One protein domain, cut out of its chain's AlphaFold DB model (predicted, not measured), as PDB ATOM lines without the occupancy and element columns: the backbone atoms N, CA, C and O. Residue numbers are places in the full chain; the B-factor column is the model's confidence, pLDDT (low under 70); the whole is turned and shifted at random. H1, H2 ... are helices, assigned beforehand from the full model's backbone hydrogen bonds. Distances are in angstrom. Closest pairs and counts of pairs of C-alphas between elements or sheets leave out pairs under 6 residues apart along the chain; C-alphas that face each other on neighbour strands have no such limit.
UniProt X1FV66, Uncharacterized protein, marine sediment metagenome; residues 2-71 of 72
ATOM      1  N   SER A   2    -114.827  40.604  10.408       90.81
ATOM      2  CA  SER A   2    -116.162  40.029  10.694       90.81
ATOM      3  C   SER A   2    -117.008  39.805   9.440       90.81
ATOM      4  O   SER A   2    -117.342  38.669   9.161       90.81
ATOM      5  N   TYR A   3    -117.205  40.828   8.600       95.44
ATOM      6  CA  TYR A   3    -118.048  40.720   7.400       95.44
ATOM      7  C   TYR A   3    -117.737  39.512   6.500       95.44
ATOM      8  O   TYR A   3    -118.646  38.790   6.110       95.44
ATOM      9  N   ALA A   4    -116.463  39.284   6.167       94.12
ATOM     10  CA  ALA A   4    -116.079  38.171   5.303       94.12
ATOM     11  C   ALA A   4    -116.376  36.824   5.983       94.12
ATOM     12  O   ALA A   4    -117.022  35.964   5.390       94.12
ATOM     13  N   MET A   5    -115.998  36.689   7.259       95.19
ATOM     14  CA  MET A   5    -116.243  35.482   8.056       95.19
ATOM     15  C   MET A   5    -117.736  35.193   8.242       95.19
ATOM     16  O   MET A   5    -118.158  34.057   8.048       95.19
ATOM     17  N   ASP A   6    -118.536  36.216   8.541       97.00
ATOM     18  CA  ASP A   6    -119.986  36.109   8.742       97.00
ATOM     19  C   ASP A   6    -120.707  35.657   7.461       97.00
ATOM     20  O   ASP A   6    -121.756  35.021   7.524       97.00
ATOM     21  N   ASN A   7    -120.123  35.944   6.292       95.19
ATOM     22  CA  ASN A   7    -120.617  35.512   4.984       95.19
ATOM     23  C   ASN A   7    -119.925  34.236   4.465       95.19
ATOM     24  O   ASN A   7    -120.157  33.848   3.321       95.19
ATOM     25  N   GLY A   8    -119.069  33.591   5.269       96.06
ATOM     26  CA  GLY A   8    -118.342  32.381   4.876       96.06
ATOM     27  C   GLY A   8    -117.351  32.588   3.726       96.06
ATOM     28  O   GLY A   8    -117.067  31.643   2.996       96.06
ATOM     29  N   LYS A   9    -116.850  33.816   3.548       95.75
ATOM     30  CA  LYS A   9    -115.928  34.220   2.482       95.75
ATOM     31  C   LYS A   9    -114.538  34.535   3.037       95.75
ATOM     32  O   LYS A   9    -114.378  35.113   4.113       95.75
ATOM     33  N   SER A  10    -113.516  34.236   2.250       93.69
ATOM     34  CA  SER A  10    -112.186  34.834   2.358       93.69
ATOM     35  C   SER A  10    -112.178  36.258   1.786       93.69
ATOM     36  O   SER A  10    -113.097  36.678   1.085       93.69
ATOM     37  N   PHE A  11    -111.114  37.020   2.051       92.44
ATOM     38  CA  PHE A  11    -110.954  38.360   1.472       92.44
ATOM     39  C   PHE A  11    -110.933  38.341  -0.064       92.44
ATOM     40  O   PHE A  11    -111.567  39.179  -0.694       92.44
ATOM     41  N   SER A  12    -110.298  37.337  -0.670       91.75
ATOM     42  CA  SER A  12    -110.272  37.152  -2.127       91.75
ATOM     43  C   SER A  12    -111.641  36.861  -2.750       91.75
ATOM     44  O   SER A  12    -111.801  37.031  -3.953       91.75
ATOM     45  N   GLU A  13    -112.624  36.429  -1.957       95.00
ATOM     46  CA  GLU A  13    -113.977  36.092  -2.425       95.00
ATOM     47  C   GLU A  13    -114.978  37.246  -2.267       95.00
ATOM     48  O   GLU A  13    -116.123  37.147  -2.717       95.00
ATOM     49  N   LEU A  14    -114.576  38.354  -1.636       96.38
ATOM     50  CA  LEU A  14    -115.381  39.571  -1.606       96.38
ATOM     51  C   LEU A  14    -115.329  40.265  -2.970       96.38
ATOM     52  O   LEU A  14    -114.258  40.456  -3.545       96.38
ATOM     53  N   SER A  15    -116.475  40.703  -3.477       96.88
ATOM     54  CA  SER A  15    -116.549  41.529  -4.684       96.88
ATOM     55  C   SER A  15    -116.036  42.951  -4.435       96.88
ATOM     56  O   SER A  15    -116.061  43.462  -3.311       96.88
ATOM     57  N   LEU A  16    -115.631  43.644  -5.504       97.12
ATOM     58  CA  LEU A  16    -115.165  45.027  -5.398       97.12
ATOM     59  C   LEU A  16    -116.273  45.956  -4.882       97.12
ATOM     60  O   LEU A  16    -115.993  46.929  -4.189       97.12
ATOM     61  N   THR A  17    -117.536  45.644  -5.176       97.44
ATOM     62  CA  THR A  17    -118.696  46.366  -4.639       97.44
ATOM     63  C   THR A  17    -118.805  46.208  -3.123       97.44
ATOM     64  O   THR A  17    -119.023  47.201  -2.432       97.44
ATOM     65  N   GLU A  18    -118.600  44.997  -2.590       97.25
ATOM     66  CA  GLU A  18    -118.565  44.757  -1.139       97.25
ATOM     67  C   GLU A  18    -117.418  45.539  -0.483       97.25
ATOM     68  O   GLU A  18    -117.631  46.212   0.525       97.25
ATOM     69  N   TYR A  19    -116.227  45.546  -1.092       97.50
ATOM     70  CA  TYR A  19    -115.105  46.371  -0.634       97.50
ATOM     71  C   TYR A  19    -115.423  47.868  -0.651       97.50
ATOM     72  O   TYR A  19    -115.202  48.564   0.343       97.50
ATOM     73  N   LYS A  20    -115.992  48.368  -1.752       97.44
ATOM     74  CA  LYS A  20    -116.380  49.776  -1.891       97.44
ATOM     75  C   LYS A  20    -117.473  50.199  -0.913       97.44
ATOM     76  O   LYS A  20    -117.538  51.378  -0.577       97.44
ATOM     77  N   GLY A  21    -118.262  49.251  -0.403       96.94
ATOM     78  CA  GLY A  21    -119.182  49.474   0.713       96.94
ATOM     79  C   GLY A  21    -118.486  49.906   2.011       96.94
ATOM     80  O   GLY A  21    -119.087  50.627   2.802       96.94
ATOM     81  N   PHE A  22    -117.217  49.530   2.218       96.12
ATOM     82  CA  PHE A  22    -116.410  49.987   3.359       96.12
ATOM     83  C   PHE A  22    -115.670  51.295   3.079       96.12
ATOM     84  O   PHE A  22    -115.507  52.119   3.977       96.12
ATOM     85  N   SER A  23    -115.177  51.475   1.853       97.38
ATOM     86  CA  SER A  23    -114.530  52.712   1.420       97.38
ATOM     87  C   SER A  23    -114.435  52.772  -0.098       97.38
ATOM     88  O   SER A  23    -113.955  51.836  -0.734       97.38
ATOM     89  N   SER A  24    -114.778  53.920  -0.682       96.75
ATOM     90  CA  SER A  24    -114.617  54.171  -2.119       96.75
ATOM     91  C   SER A  24    -113.158  54.159  -2.591       96.75
ATOM     92  O   SER A  24    -112.922  54.164  -3.796       96.75
ATOM     93  N   LEU A  25    -112.192  54.168  -1.665       97.94
ATOM     94  CA  LEU A  25    -110.761  54.097  -1.965       97.94
ATOM     95  C   LEU A  25    -110.294  52.689  -2.353       97.94
ATOM     96  O   LEU A  25    -109.202  52.557  -2.895       97.94
ATOM     97  N   PHE A  26    -111.083  51.646  -2.081       96.94
ATOM     98  CA  PHE A  26    -110.725  50.293  -2.496       96.94
ATOM     99  C   PHE A  26    -110.829  50.129  -4.020       96.94
ATOM    100  O   PHE A  26    -111.863  50.431  -4.630       96.94
ATOM    101  N   GLY A  27    -109.749  49.628  -4.622       96.50
ATOM    102  CA  GLY A  27    -109.639  49.289  -6.037       96.50
ATOM    103  C   GLY A  27    -109.460  47.789  -6.263       96.50
ATOM    104  O   GLY A  27    -109.558  46.987  -5.340       96.50
ATOM    105  N   GLU A  28    -109.207  47.398  -7.513       96.00
ATOM    106  CA  GLU A  28    -108.924  45.998  -7.874       96.00
ATOM    107  C   GLU A  28    -107.578  45.497  -7.323       96.00
ATOM    108  O   GLU A  28    -107.342  44.293  -7.231       96.00
ATOM    109  N   ASP A  29    -106.705  46.412  -6.901       94.00
ATOM    110  CA  ASP A  29    -105.412  46.126  -6.288       94.00
ATOM    111  C   ASP A  29    -105.530  45.318  -4.987       94.00
ATOM    112  O   ASP A  29    -104.599  44.588  -4.640       94.00
ATOM    113  N   VAL A  30    -106.687  45.340  -4.315       94.06
ATOM    114  CA  VAL A  30    -106.955  44.491  -3.137       94.06
ATOM    115  C   VAL A  30    -106.765  43.000  -3.418       94.06
ATOM    116  O   VAL A  30    -106.320  42.266  -2.537       94.06
ATOM    117  N   TYR A  31    -107.038  42.553  -4.645       94.06
ATOM    118  CA  TYR A  31    -106.894  41.152  -5.045       94.06
ATOM    119  C   TYR A  31    -105.444  40.750  -5.315       94.06
ATOM    120  O   TYR A  31    -105.135  39.563  -5.391       94.06
ATOM    121  N   SER A  32    -104.545  41.726  -5.445       92.94
ATOM    122  CA  SER A  32    -103.114  41.481  -5.647       92.94
ATOM    123  C   SER A  32    -102.349  41.238  -4.340       92.94
ATOM    124  O   SER A  32    -101.168  40.890  -4.371       92.94
ATOM    125  N   ILE A  33    -103.005  41.401  -3.184       92.69
ATOM    126  CA  ILE A  33    -102.376  41.236  -1.873       92.69
ATOM    127  C   ILE A  33    -102.164  39.749  -1.581       92.69
ATOM    128  O   ILE A  33    -103.098  39.004  -1.288       92.69
ATOM    129  N   THR A  34    -100.901  39.333  -1.581       92.19
ATOM    130  CA  THR A  34    -100.460  38.004  -1.135       92.19
ATOM    131  C   THR A  34     -99.600  38.081   0.131       92.19
ATOM    132  O   THR A  34     -99.129  39.161   0.523       92.19
ATOM    133  N   VAL A  35     -99.339  36.934   0.765       90.75
ATOM    134  CA  VAL A  35     -98.407  36.839   1.904       90.75
ATOM    135  C   VAL A  35     -97.009  37.312   1.495       90.75
ATOM    136  O   VAL A  35     -96.386  38.101   2.205       90.75
ATOM    137  N   GLU A  36     -96.542  36.897   0.321       93.38
ATOM    138  CA  GLU A  36     -95.239  37.264  -0.235       93.38
ATOM    139  C   GLU A  36     -95.150  38.771  -0.474       93.38
ATOM    140  O   GLU A  36     -94.174  39.400  -0.058       93.38
ATOM    141  N   SER A  37     -96.188  39.368  -1.074       94.00
ATOM    142  CA  SER A  37     -96.246  40.818  -1.295       94.00
ATOM    143  C   SER A  37     -96.205  41.589   0.031       94.00
ATOM    144  O   SER A  37     -95.484  42.579   0.157       94.00
ATOM    145  N   SER A  38     -96.883  41.071   1.060       94.50
ATOM    146  CA  SER A  38     -96.926  41.668   2.396       94.50
ATOM    147  C   SER A  38     -95.565  41.608   3.095       94.50
ATOM    148  O   SER A  38     -95.167  42.556   3.775       94.50
ATOM    149  N   ILE A  39     -94.824  40.509   2.920       96.38
ATOM    150  CA  ILE A  39     -93.457  40.365   3.440       96.38
ATOM    151  C   ILE A  39     -92.507  41.304   2.693       96.38
ATOM    152  O   ILE A  39     -91.724  42.011   3.332       96.38
ATOM    153  N   ALA A  40     -92.592  41.346   1.362       96.25
ATOM    154  CA  ALA A  40     -91.750  42.191   0.519       96.25
ATOM    155  C   ALA A  40     -91.971  43.692   0.770       96.25
ATOM    156  O   ALA A  40     -91.011  44.461   0.730       96.25
ATOM    157  N   ALA A  41     -93.205  44.101   1.080       95.69
ATOM    158  CA  ALA A  41     -93.558  45.489   1.378       95.69
ATOM    159  C   ALA A  41     -92.911  46.020   2.668       95.69
ATOM    160  O   ALA A  41     -92.703  47.224   2.805       95.69
ATOM    161  N   ARG A  42     -92.530  45.140   3.605       96.56
ATOM    162  CA  ARG A  42     -91.808  45.507   4.838       96.56
ATOM    163  C   ARG A  42     -90.321  45.750   4.573       96.56
ATOM    164  O   ARG A  42     -89.459  45.265   5.310       96.56
ATOM    165  N   ASP A  43     -90.019  46.495   3.513       97.12
ATOM    166  CA  ASP A  43     -88.674  46.947   3.199       97.12
ATOM    167  C   ASP A  43     -88.355  48.279   3.870       97.12
ATOM    168  O   ASP A  43     -88.294  49.343   3.262       97.12
ATOM    169  N   VAL A  44     -88.121  48.190   5.164       96.19
ATOM    170  CA  VAL A  44     -87.556  49.267   5.970       96.19
ATOM    171  C   VAL A  44     -86.330  48.718   6.680       96.19
ATOM    172  O   VAL A  44     -86.139  47.503   6.738       96.19
ATOM    173  N   ILE A  45     -85.474  49.585   7.218       95.81
ATOM    174  CA  ILE A  45     -84.291  49.135   7.965       95.81
ATOM    175  C   ILE A  45     -84.739  48.220   9.113       95.81
ATOM    176  O   ILE A  45     -85.535  48.625   9.957       95.81
ATOM    177  N   GLY A  46     -84.236  46.982   9.126       94.56
ATOM    178  CA  GLY A  46     -84.618  45.963  10.113       94.56
ATOM    179  C   GLY A  46     -85.955  45.259   9.837       94.56
ATOM    180  O   GLY A  46     -86.402  44.464  10.660       94.56
ATOM    181  N   GLY A  47     -86.591  45.536   8.698       97.25
ATOM    182  CA  GLY A  47     -87.825  44.891   8.261       97.25
ATOM    183  C   GLY A  47     -87.629  43.458   7.756       97.25
ATOM    184  O   GLY A  47     -86.520  42.927   7.708       97.25
ATOM    185  N   THR A  48     -88.735  42.825   7.362       97.44
ATOM    186  CA  THR A  48     -88.772  41.408   6.956       97.44
ATOM    187  C   THR A  48     -88.672  41.190   5.450       97.44
ATOM    188  O   THR A  48     -88.741  40.046   5.007       97.44
ATOM    189  N   ALA A  49     -88.529  42.249   4.649       98.06
ATOM    190  CA  ALA A  49     -88.308  42.081   3.219       98.06
ATOM    191  C   ALA A  49     -87.043  41.231   2.966       98.06
ATOM    192  O   ALA A  49     -86.051  41.407   3.683       98.06
ATOM    193  N   PRO A  50     -87.016  40.367   1.931       97.88
ATOM    194  CA  PRO A  50     -85.877  39.481   1.665       97.88
ATOM    195  C   PRO A  50     -84.526  40.209   1.646       97.88
ATOM    196  O   PRO A  50     -83.587  39.796   2.320       97.88
ATOM    197  N   ARG A  51     -84.465  41.381   0.997       97.38
ATOM    198  CA  ARG A  51     -83.251  42.213   0.949       97.38
ATOM    199  C   ARG A  51     -82.792  42.733   2.317       97.38
ATOM    200  O   ARG A  51     -81.595  42.913   2.533       97.38
ATOM    201  N   GLN A  52     -83.712  42.979   3.250       98.25
ATOM    202  CA  GLN A  52     -83.375  43.385   4.621       98.25
ATOM    203  C   GLN A  52     -82.834  42.205   5.415       98.25
ATOM    204  O   GLN A  52     -81.826  42.343   6.107       98.25
ATOM    205  N   VAL A  53     -83.447  41.029   5.256       97.81
ATOM    206  CA  VAL A  53     -82.983  39.791   5.889       97.81
ATOM    207  C   VAL A  53     -81.589  39.416   5.384       97.81
ATOM    208  O   VAL A  53     -80.708  39.129   6.190       97.81
ATOM    209  N   GLU A  54     -81.328  39.510   4.079       98.00
ATOM    210  CA  GLU A  54     -79.995  39.289   3.501       98.00
ATOM    211  C   GLU A  54     -78.940  40.241   4.083       98.00
ATOM    212  O   GLU A  54     -77.860  39.803   4.495       98.00
ATOM    213  N   ARG A  55     -79.254  41.540   4.187       97.56
ATOM    214  CA  ARG A  55     -78.367  42.543   4.806       97.56
ATOM    215  C   ARG A  55     -78.116  42.253   6.285       97.56
ATOM    216  O   ARG A  55     -76.973  42.361   6.748       97.56
ATOM    217  N   ALA A  56     -79.157  41.871   7.023       97.12
ATOM    218  CA  ALA A  56     -79.058  41.500   8.430       97.12
ATOM    219  C   ALA A  56     -78.179  40.253   8.610       97.12
ATOM    220  O   ALA A  56     -77.269  40.262   9.441       97.12
ATOM    221  N   LEU A  57     -78.369  39.228   7.773       97.62
ATOM    222  CA  LEU A  57     -77.551  38.013   7.758       97.62
ATOM    223  C   LEU A  57     -76.086  38.316   7.431       97.62
ATOM    224  O   LEU A  57     -75.194  37.827   8.123       97.62
ATOM    225  N   ALA A  58     -75.812  39.143   6.419       96.88
ATOM    226  CA  ALA A  58     -74.449  39.545   6.074       96.88
ATOM    227  C   ALA A  58     -73.762  40.288   7.233       96.88
ATOM    228  O   ALA A  58     -72.599  40.026   7.547       96.88
ATOM    229  N   THR A  59     -74.493  41.178   7.906       95.50
ATOM    230  CA  THR A  59     -73.992  41.919   9.072       95.50
ATOM    231  C   THR A  59     -73.732  40.994  10.260       95.50
ATOM    232  O   THR A  59     -72.682  41.090  10.893       95.50
ATOM    233  N   ALA A  60     -74.644  40.061  10.542       95.50
ATOM    234  CA  ALA A  60     -74.480  39.075  11.605       95.50
ATOM    235  C   ALA A  60     -73.262  38.172  11.358       95.50
ATOM    236  O   ALA A  60     -72.451  37.978  12.262       95.50
ATOM    237  N   LYS A  61     -73.074  37.696  10.119       95.88
ATOM    238  CA  LYS A  61     -71.903  36.895   9.725       95.88
ATOM    239  C   LYS A  61     -70.588  37.637   9.965       95.88
ATOM    240  O   LYS A  61     -69.657  37.038  10.495       95.88
ATOM    241  N   LYS A  62     -70.517  38.932   9.631       95.06
ATOM    242  CA  LYS A  62     -69.340  39.771   9.928       95.06
ATOM    243  C   LYS A  62     -69.078  39.853  11.429       95.06
ATOM    244  O   LYS A  62     -67.989  39.511  11.862       95.06
ATOM    245  N   ARG A  63     -70.099  40.185  12.227       93.00
ATOM    246  CA  ARG A  63     -69.975  40.299  13.693       93.00
ATOM    247  C   ARG A  63     -69.470  39.016  14.349       93.00
ATOM    248  O   ARG A  63     -68.593  39.075  15.201       93.00
ATOM    249  N   VAL A  64     -70.008  37.863  13.949       92.94
ATOM    250  CA  VAL A  64     -69.564  36.560  14.474       92.94
ATOM    251  C   VAL A  64     -68.138  36.240  14.017       92.94
ATOM    252  O   VAL A  64     -67.332  35.773  14.818       92.94
ATOM    253  N   GLY A  65     -67.802  36.523  12.754       86.12
ATOM    254  CA  GLY A  65     -66.449  36.340  12.226       86.12
ATOM    255  C   GLY A  65     -65.403  37.219  12.917       86.12
ATOM    256  O   GLY A  65     -64.316  36.736  13.227       86.12
ATOM    257  N   ASP A  66     -65.739  38.474  13.207       77.31
ATOM    258  CA  ASP A  66     -64.873  39.419  13.917       77.31
ATOM    259  C   ASP A  66     -64.698  39.013  15.388       77.31
ATOM    260  O   ASP A  66     -63.583  39.028  15.909       77.31
ATOM    261  N   PHE A  67     -65.771  38.545  16.038       71.25
ATOM    262  CA  PHE A  67     -65.705  38.004  17.399       71.25
ATOM    263  C   PHE A  67     -64.783  36.777  17.502       71.25
ATOM    264  O   PHE A  67     -64.097  36.602  18.507       71.25
ATOM    265  N   GLY A  68     -64.719  35.947  16.455       65.38
ATOM    266  CA  GLY A  68     -63.800  34.808  16.387       65.38
ATOM    267  C   GLY A  68     -62.322  35.194  16.231       65.38
ATOM    268  O   GLY A  68     -61.459  34.436  16.661       65.38
ATOM    269  N   ARG A  69     -62.016  36.367  15.657       65.38
ATOM    270  CA  ARG A  69     -60.634  36.842  15.422       65.38
ATOM    271  C   ARG A  69     -60.038  37.620  16.594       65.38
ATOM    272  O   ARG A  69     -58.825  37.737  16.673       65.38
ATOM    273  N   GLY A  70     -60.867  38.128  17.507       59.12
ATOM    274  CA  GLY A  70     -60.427  38.835  18.719       59.12
ATOM    275  C   GLY A  70     -60.037  37.931  19.898       59.12
ATOM    276  O   GLY A  70     -59.851  38.435  21.000       59.12
ATOM    277  N   LYS A  71     -59.963  36.606  19.699       55.75
ATOM    278  CA  LYS A  71     -59.563  35.610  20.715       55.75
ATOM    279  C   LYS A  71     -58.197  34.957  20.431       55.75
ATOM    280  O   LYS A  71     -57.996  33.791  20.768       55.75
TER     281      LYS A  71
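What this domain is: This is residues 2 to 71 of the 72 residues of an uncharacterized protein of marine sediment metagenome (UniProt X1FV66). One long helix, H5, makes one end of a drawn-out chain, and four short helices, H1 to H4, are strung out before it with no shared core. H4 is near the middle of the whole, while H1 and H2 are at the end away from H5. The printed part has 70 residues, with five named helices in the order H1, H2, H3, H4, H5, no named strand, and the class all helix. It is extended, with a radius of gyration of the C-alphas of 20.5 A and spans of 64 by 23 by 14 A.

How they stand to each other: Start at H5, residues 50 to 69, and look back to H4, residues 35 to 41: the two are close but not clearly touching, and their closest C-alphas, those of Ala 40 and Pro 50, are 6.6 A apart. Their lines are only just about perpendicular, at 72 degrees. Farther back, H3, residues 28 to 32, is apart from H4. H3 is close but not clearly touching to H2, residues 16 to 22, with the closest C-alphas, Leu 16 and Glu 28, 6.8 A apart. H1, residues 2 to 6, is apart from H2. Every O i to N i+4 pair is within hydrogen-bond range in H1, H4 and H5, against 2 of 3 in H2 and 0 of 1 in H3, where 2 of 2 O i to N i+3 pairs are within range.

Where its parts are: Find C-alpha 50 at (-85.877, 39.481, 1.665); from there H5 runs 28.9 A to C-alpha 69 at (-60.634, 36.842, 15.422). H2 measures 10.1 A and H4 9.9 A. H3 measures 7.7 A; H1, 5.8 A, begins at C-alpha 2, (-116.162, 40.029, 10.694).

The domain as a whole: The C-alphas farthest apart, those of Thr 17 and Lys 71, are 65.2 A apart. Residues 5 to 10 and 57 to 71 stand free. The printed part has no cut and no long link. Look for low confidence at residues 68 to 71, under 70.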